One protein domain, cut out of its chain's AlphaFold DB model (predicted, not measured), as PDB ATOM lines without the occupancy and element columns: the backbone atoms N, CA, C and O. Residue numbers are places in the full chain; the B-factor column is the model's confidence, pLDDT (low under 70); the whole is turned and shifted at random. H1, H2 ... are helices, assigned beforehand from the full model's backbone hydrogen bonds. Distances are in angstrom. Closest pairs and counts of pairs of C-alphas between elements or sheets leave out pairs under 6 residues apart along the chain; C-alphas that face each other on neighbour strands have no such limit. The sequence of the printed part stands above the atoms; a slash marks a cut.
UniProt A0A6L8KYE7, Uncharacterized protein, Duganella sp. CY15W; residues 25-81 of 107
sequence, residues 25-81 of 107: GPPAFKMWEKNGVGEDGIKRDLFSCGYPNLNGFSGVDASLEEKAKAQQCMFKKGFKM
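Overview. This is residues 25 to 81 of the 107 residues of an uncharacterized protein of Duganella sp. CY15W (UniProt A0A6L8KYE7). Two helices stand at a steep angle to each other, H2 along one side of the domain and the shorter H1 reaching it near the end of each, and long loops of chain make up much of the rest. The link of residues 49 to 63 makes one end of the long axis, the stretch 25 to 38 makes the turn at the opposite end with Gly 36, and the tail after H2 folds back so that residues 80 to 81 pair briefly with residues 32 to 33 of that stretch. The printed part has 57 residues with two named helices, H1 then H2, and no named strand; the class is all helix, though under half of the residues, 23 of 57, are in named elements. The whole is compact, with a radius of gyration of the C-alphas of 10.5 A, and only just elongated, spanning 33 by 22 by 17 A.

Arrangement. Start from H2, residues 64 to 76, the longest helix, and look across to H1, residues 39 to 48. The two only just touch, with 3 pairs of C-alphas within 8 A. The closest C-alphas are those of Leu 46 and Met 74, 7.2 A apart, and H2 touches H1 with residues 70 to 74 alone. Their lines stand at a steep tilt of 50 degrees, they run opposite ways, and their centres are 14.1 A apart. In H1 and H2 every O i to N i+4 pair is within hydrogen-bond range. Look also at residues 32 to 33, which pair antiparallel with residues 80 to 81.

Along the chain. Find C-alpha 64 at (-13.427, 54.516, 18.743); from there H2 runs 18.0 A to C-alpha 76 at (-18.881, 37.462, 20.342). H1 begins at C-alpha 39, at (-36.088, 42.624, 19.145), and measures 14.3 A to C-alpha 48.

Size, cuts and confidence. The two C-alphas farthest apart are those of Gly 36 and Asp 61, at 32.7 A. The link from H1 to H2, 15 residues, is long. The printed part has no cut, and no printed residue is under 70 in pLDDT; the mean of the printed part is 96.2.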
ATOM      1  N   GLY A  25     -30.447  58.302  11.503       81.06
ATOM      2  CA  GLY A  25     -30.324  56.929  11.027       81.06
ATOM      3  C   GLY A  25     -31.195  55.962  11.843       81.06
ATOM      4  O   GLY A  25     -31.656  56.311  12.936       81.06
ATOM      5  N   PRO A  26     -31.428  54.739  11.336       89.00
ATOM      6  CA  PRO A  26     -32.132  53.714  12.093       89.00
ATOM      7  C   PRO A  26     -31.512  53.523  13.486       89.00
ATOM      8  O   PRO A  26     -30.294  53.659  13.645       89.00
ATOM      9  N   PRO A  27     -32.315  53.184  14.506       93.94
ATOM     10  CA  PRO A  27     -31.778  52.900  15.828       93.94
ATOM     11  C   PRO A  27     -30.877  51.658  15.778       93.94
ATOM     12  O   PRO A  27     -31.105  50.735  14.993       93.94
ATOM     13  N   ALA A  28     -29.875  51.597  16.654       95.75
ATOM     14  CA  ALA A  28     -28.846  50.562  16.633       95.75
ATOM     15  C   ALA A  28     -29.415  49.139  16.715       95.75
ATOM     16  O   ALA A  28     -28.895  48.246  16.059       95.75
ATOM     17  N   PHE A  29     -30.509  48.905  17.448       96.94
ATOM     18  CA  PHE A  29     -31.113  47.565  17.546       96.94
ATOM     19  C   PHE A  29     -31.689  47.042  16.224       96.94
ATOM     20  O   PHE A  29     -31.888  45.840  16.094       96.94
ATOM     21  N   LYS A  30     -31.950  47.913  15.241       97.25
ATOM     22  CA  LYS A  30     -32.361  47.506  13.889       97.25
ATOM     23  C   LYS A  30     -31.181  47.153  12.984       97.25
ATOM     24  O   LYS A  30     -31.400  46.638  11.897       97.25
ATOM     25  N   MET A  31     -29.956  47.416  13.432       96.31
ATOM     26  CA  MET A  31     -28.738  47.109  12.685       96.31
ATOM     27  C   MET A  31     -28.208  45.703  12.972       96.31
ATOM     28  O   MET A  31     -27.296  45.263  12.285       96.31
ATOM     29  N   TRP A  32     -28.769  45.000  13.962       98.00
ATOM     30  CA  TRP A  32     -28.297  43.697  14.426       98.00
ATOM     31  C   TRP A  32     -29.331  42.600  14.217       98.00
ATOM     32  O   TRP A  32     -30.525  42.811  14.418       98.00
ATOM     33  N   GLU A  33     -28.850  41.399  13.924       98.25
ATOM     34  CA  GLU A  33     -29.668  40.195  13.832       98.25
ATOM     35  C   GLU A  33     -28.960  38.972  14.420       98.25
ATOM     36  O   GLU A  33     -27.729  38.879  14.457       98.25
ATOM     37  N   LYS A  34     -29.764  38.023  14.903       98.12
ATOM     38  CA  LYS A  34     -29.328  36.694  15.336       98.12
ATOM     39  C   LYS A  34     -30.508  35.730  15.266       98.12
ATOM     40  O   LYS A  34     -31.585  36.026  15.782       98.12
ATOM     41  N   ASN A  35     -30.292  34.558  14.670       97.56
ATOM     42  CA  ASN A  35     -31.319  33.522  14.566       97.56
ATOM     43  C   ASN A  35     -31.893  33.171  15.946       97.56
ATOM     44  O   ASN A  35     -31.150  32.898  16.889       97.56
ATOM     45  N   GLY A  36     -33.224  33.181  16.049       97.50
ATOM     46  CA  GLY A  36     -33.947  32.867  17.283       97.50
ATOM     47  C   GLY A  36     -33.964  33.982  18.338       97.50
ATOM     48  O   GLY A  36     -34.480  33.754  19.430       97.50
ATOM     49  N   VAL A  37     -33.436  35.177  18.047       98.06
ATOM     50  CA  VAL A  37     -33.462  36.318  18.973       98.06
ATOM     51  C   VAL A  37     -34.372  37.415  18.429       98.06
ATOM     52  O   VAL A  37     -34.106  38.004  17.388       98.06
ATOM     53  N   GLY A  38     -35.452  37.696  19.161       98.00
ATOM     54  CA  GLY A  38     -36.349  38.812  18.867       98.00
ATOM     55  C   GLY A  38     -35.778  40.170  19.282       98.00
ATOM     56  O   GLY A  38     -34.756  40.266  19.965       98.00
ATOM     57  N   GLU A  39     -36.491  41.232  18.916       97.94
ATOM     58  CA  GLU A  39     -36.088  42.624  19.145       97.94
ATOM     59  C   GLU A  39     -35.733  42.933  20.609       97.94
ATOM     60  O   GLU A  39     -34.692  43.531  20.873       97.94
ATOM     61  N   ASP A  40     -36.540  42.483  21.572       98.19
ATOM     62  CA  ASP A  40     -36.267  42.725  22.996       98.19
ATOM     63  C   ASP A  40     -34.979  42.040  23.469       98.19
ATOM     64  O   ASP A  40     -34.264  42.561  24.328       98.19
ATOM     65  N   GLY A  41     -34.632  40.904  22.859       98.38
ATOM     66  CA  GLY A  41     -33.354  40.238  23.083       98.38
ATOM     67  C   GLY A  41     -32.180  41.063  22.563       98.38
ATOM     68  O   GLY A  41     -31.217  41.264  23.302       98.38
ATOM     69  N   ILE A  42     -32.293  41.611  21.349       98.50
ATOM     70  CA  ILE A  42     -31.275  42.499  20.764       98.50
ATOM     71  C   ILE A  42     -31.083  43.741  21.641       98.50
ATOM     72  O   ILE A  42     -29.954  44.086  21.982       98.50
ATOM     73  N   LYS A  43     -32.174  44.400  22.051       98.56
ATOM     74  CA  LYS A  43     -32.129  45.592  22.917       98.56
ATOM     75  C   LYS A  43     -31.424  45.307  24.242       98.56
ATOM     76  O   LYS A  43     -30.557  46.076  24.653       98.56
ATOM     77  N   ARG A  44     -31.767  44.197  24.899       98.56
ATOM     78  CA  ARG A  44     -31.107  43.760  26.137       98.56
ATOM     79  C   ARG A  44     -29.613  43.525  25.912       98.56
ATOM     80  O   ARG A  44     -28.797  43.957  26.728       98.56
ATOM     81  N   ASP A  45     -29.252  42.853  24.821       98.56
ATOM     82  CA  ASP A  45     -27.856  42.535  24.537       98.56
ATOM     83  C   ASP A  45     -27.031  43.779  24.183       98.56
ATOM     84  O   ASP A  45     -25.906  43.891  24.671       98.56
ATOM     85  N   LEU A  46     -27.604  44.769  23.488       98.31
ATOM     86  CA  LEU A  46     -26.971  46.076  23.277       98.31
ATOM     87  C   LEU A  46     -26.553  46.726  24.598       98.31
ATOM     88  O   LEU A  46     -25.382  47.068  24.771       98.31
ATOM     89  N   PHE A  47     -27.479  46.854  25.550       98.50
ATOM     90  CA  PHE A  47     -27.163  47.442  26.854       98.50
ATOM     91  C   PHE A  47     -26.094  46.639  27.594       98.50
ATOM     92  O   PHE A  47     -25.137  47.207  28.111       98.50
ATOM     93  N   SER A  48     -26.201  45.308  27.585       98.38
ATOM     94  CA  SER A  48     -25.199  44.448  28.229       98.38
ATOM     95  C   SER A  48     -23.806  44.544  27.592       98.38
ATOM     96  O   SER A  48     -22.810  44.286  28.260       98.38
ATOM     97  N   CYS A  49     -23.733  44.913  26.309       98.31
ATOM     98  CA  CYS A  49     -22.487  45.127  25.583       98.31
ATOM     99  C   CYS A  49     -21.937  46.553  25.730       98.31
ATOM    100  O   CYS A  49     -20.876  46.847  25.185       98.31
ATOM    101  N   GLY A  50     -22.611  47.427  26.483       97.75
ATOM    102  CA  GLY A  50     -22.129  48.775  26.782       97.75
ATOM    103  C   GLY A  50     -22.580  49.846  25.791       97.75
ATOM    104  O   GLY A  50     -22.030  50.945  25.803       97.75
ATOM    105  N   TYR A  51     -23.580  49.570  24.948       97.88
ATOM    106  CA  TYR A  51     -24.231  50.643  24.198       97.88
ATOM    107  C   TYR A  51     -25.010  51.550  25.167       97.88
ATOM    108  O   TYR A  51     -25.775  51.041  25.990       97.88
ATOM    109  N   PRO A  52     -24.866  52.883  25.070       97.06
ATOM    110  CA  PRO A  52     -25.440  53.801  26.052       97.06
ATOM    111  C   PRO A  52     -26.960  53.957  25.902       97.06
ATOM    112  O   PRO A  52     -27.641  54.328  26.854       97.06
ATOM    113  N   ASN A  53     -27.512  53.692  24.714       95.31
ATOM    114  CA  ASN A  53     -28.947  53.707  24.438       95.31
ATOM    115  C   ASN A  53     -29.280  52.910  23.159       95.31
ATOM    116  O   ASN A  53     -28.399  52.406  22.462       95.31
ATOM    117  N   LEU A  54     -30.572  52.817  22.826       95.81
ATOM    118  CA  LEU A  54     -31.065  52.071  21.661       95.81
ATOM    119  C   LEU A  54     -30.709  52.695  20.302       95.81
ATOM    120  O   LEU A  54     -30.808  52.004  19.290       95.81
ATOM    121  N   ASN A  55     -30.258  53.951  20.266       94.38
ATOM    122  CA  ASN A  55     -29.681  54.606  19.083       94.38
ATOM    123  C   ASN A  55     -28.158  54.392  18.989       94.38
ATOM    124  O   ASN A  55     -27.484  54.977  18.142       94.38
ATOM    125  N   GLY A  56     -27.601  53.557  19.865       94.75
ATOM    126  CA  GLY A  56     -26.181  53.277  19.943       94.75
ATOM    127  C   GLY A  56     -25.393  54.480  20.450       94.75
ATOM    128  O   GLY A  56     -25.736  55.048  21.477       94.75
ATOM    129  N   PHE A  57     -24.334  54.863  19.738       94.69
ATOM    130  CA  PHE A  57     -23.441  55.965  20.130       94.69
ATOM    131  C   PHE A  57     -23.775  57.303  19.446       94.69
ATOM    132  O   PHE A  57     -22.991  58.247  19.520       94.69
ATOM    133  N   SER A  58     -24.909  57.399  18.746       89.81
ATOM    134  CA  SER A  58     -25.322  58.649  18.102       89.81
ATOM    135  C   SER A  58     -25.557  59.743  19.147       89.81
ATOM    136  O   SER A  58     -26.346  59.553  20.071       89.81
ATOM    137  N   GLY A  59     -24.884  60.888  18.993       88.94
ATOM    138  CA  GLY A  59     -24.957  62.004  19.943       88.94
ATOM    139  C   GLY A  59     -24.240  61.758  21.277       88.94
ATOM    140  O   GLY A  59     -24.413  62.545  22.202       88.94
ATOM    141  N   VAL A  60     -23.449  60.685  21.384       93.19
ATOM    142  CA  VAL A  60     -22.643  60.362  22.565       93.19
ATOM    143  C   VAL A  60     -21.170  60.552  22.226       93.19
ATOM    144  O   VAL A  60     -20.689  60.025  21.219       93.19
ATOM    145  N   ASP A  61     -20.455  61.285  23.077       95.50
ATOM    146  CA  ASP A  61     -19.000  61.357  23.005       95.50
ATOM    147  C   ASP A  61     -18.414  60.039  23.520       95.50
ATOM    148  O   ASP A  61     -18.375  59.777  24.720       95.50
ATOM    149  N   ALA A  62     -18.075  59.159  22.582       94.38
ATOM    150  CA  ALA A  62     -17.476  57.862  22.841       94.38
ATOM    151  C   ALA A  62     -16.310  57.657  21.877       94.38
ATOM    152  O   ALA A  62     -16.437  57.860  20.654       94.38
ATOM    153  N   SER A  63     -15.194  57.207  22.432       94.81
ATOM    154  CA  SER A  63     -13.987  56.864  21.698       94.81
ATOM    155  C   SER A  63     -14.240  55.728  20.702       94.81
ATOM    156  O   SER A  63     -15.184  54.940  20.818       94.81
ATOM    157  N   LEU A  64     -13.372  55.627  19.693       93.06
ATOM    158  CA  LEU A  64     -13.427  54.516  18.743       93.06
ATOM    159  C   LEU A  64     -13.192  53.165  19.441       93.06
ATOM    160  O   LEU A  64     -13.782  52.165  19.042       93.06
ATOM    161  N   GLU A  65     -12.400  53.161  20.514       93.81
ATOM    162  CA  GLU A  65     -12.142  51.994  21.359       93.81
ATOM    163  C   GLU A  65     -13.416  51.500  22.058       93.81
ATOM    164  O   GLU A  65     -13.744  50.318  21.985       93.81
ATOM    165  N   GLU A  66     -14.189  52.397  22.674       96.06
ATOM    166  CA  GLU A  66     -15.461  52.041  23.323       96.06
ATOM    167  C   GLU A  66     -16.476  51.493  22.317       96.06
ATOM    168  O   GLU A  66     -17.120  50.469  22.566       96.06
ATOM    169  N   LYS A  67     -16.571  52.133  21.146       96.00
ATOM    170  CA  LYS A  67     -17.434  51.684  20.045       96.00
ATOM    171  C   LYS A  67     -17.030  50.295  19.552       96.00
ATOM    172  O   LYS A  67     -17.890  49.424  19.413       96.00
ATOM    173  N   ALA A  68     -15.735  50.073  19.328       95.50
ATOM    174  CA  ALA A  68     -15.203  48.783  18.904       95.50
ATOM    175  C   ALA A  68     -15.447  47.702  19.959       95.50
ATOM    176  O   ALA A  68     -15.915  46.619  19.616       95.50
ATOM    177  N   LYS A  69     -15.222  47.997  21.242       96.44
ATOM    178  CA  LYS A  69     -15.461  47.060  22.347       96.44
ATOM    179  C   LYS A  69     -16.920  46.613  22.415       96.44
ATOM    180  O   LYS A  69     -17.188  45.414  22.511       96.44
ATOM    181  N   ALA A  70     -17.857  47.556  22.326       97.75
ATOM    182  CA  ALA A  70     -19.284  47.247  22.344       97.75
ATOM    183  C   ALA A  70     -19.709  46.425  21.119       97.75
ATOM    184  O   ALA A  70     -20.439  45.439  21.244       97.75
ATOM    185  N   GLN A  71     -19.190  46.773  19.941       97.19
ATOM    186  CA  GLN A  71     -19.474  46.039  18.714       97.19
ATOM    187  C   GLN A  71     -18.905  44.613  18.742       97.19
ATOM    188  O   GLN A  71     -19.595  43.657  18.393       97.19
ATOM    189  N   GLN A  72     -17.670  44.450  19.217       96.62
ATOM    190  CA  GLN A  72     -17.040  43.141  19.377       96.62
ATOM    191  C   GLN A  72     -17.775  42.267  20.392       96.62
ATOM    192  O   GLN A  72     -17.886  41.060  20.191       96.62
ATOM    193  N   CYS A  73     -18.343  42.848  21.451       97.81
ATOM    194  CA  CYS A  73     -19.221  42.110  22.357       97.81
ATOM    195  C   CYS A  73     -20.447  41.527  21.632       97.81
ATOM    196  O   CYS A  73     -20.764  40.351  21.824       97.81
ATOM    197  N   MET A  74     -21.099  42.300  20.754       98.38
ATOM    198  CA  MET A  74     -22.240  41.813  19.963       98.38
ATOM    199  C   MET A  74     -21.831  40.672  19.021       98.38
ATOM    200  O   MET A  74     -22.494  39.631  18.997       98.38
ATOM    201  N   PHE A  75     -20.702  40.805  18.320       97.12
ATOM    202  CA  PHE A  75     -20.177  39.727  17.473       97.12
ATOM    203  C   PHE A  75     -19.831  38.464  18.273       97.12
ATOM    204  O   PHE A  75     -20.229  37.369  17.882       97.12
ATOM    205  N   LYS A  76     -19.185  38.594  19.440       96.38
ATOM    206  CA  LYS A  76     -18.881  37.462  20.342       96.38
ATOM    207  C   LYS A  76     -20.137  36.761  20.862       96.38
ATOM    208  O   LYS A  76     -20.115  35.561  21.117       96.38
ATOM    209  N   LYS A  77     -21.253  37.483  20.978       97.31
ATOM    210  CA  LYS A  77     -22.575  36.915  21.287       97.31
ATOM    211  C   LYS A  77     -23.253  36.245  20.086       97.31
ATOM    212  O   LYS A  77     -24.347  35.695  20.246       97.31
ATOM    213  N   GLY A  78     -22.633  36.257  18.909       97.38
ATOM    214  CA  GLY A  78     -23.134  35.637  17.683       97.38
ATOM    215  C   GLY A  78     -24.143  36.487  16.914       97.38
ATOM    216  O   GLY A  78     -24.874  35.939  16.089       97.38
ATOM    217  N   PHE A  79     -24.228  37.792  17.195       98.25
ATOM    218  CA  PHE A  79     -24.987  38.716  16.354       98.25
ATOM    219  C   PHE A  79     -24.212  39.058  15.083       98.25
ATOM    220  O   PHE A  79     -22.982  38.985  15.046       98.25
ATOM    221  N   LYS A  80     -24.941  39.465  14.047       97.75
ATOM    222  CA  LYS A  80     -24.404  39.968  12.780       97.75
ATOM    223  C   LYS A  80     -25.070  41.292  12.432       97.75
ATOM    224  O   LYS A  80     -26.177  41.559  12.898       97.75
ATOM    225  N   MET A  81     -24.388  42.110  11.638       96.31
ATOM    226  CA  MET A  81     -24.981  43.330  11.104       96.31
ATOM    227  C   MET A  81     -25.875  42.990   9.911       96.31
ATOM    228  O   MET A  81     -25.470  42.217   9.042       96.31
TER     229      MET A  81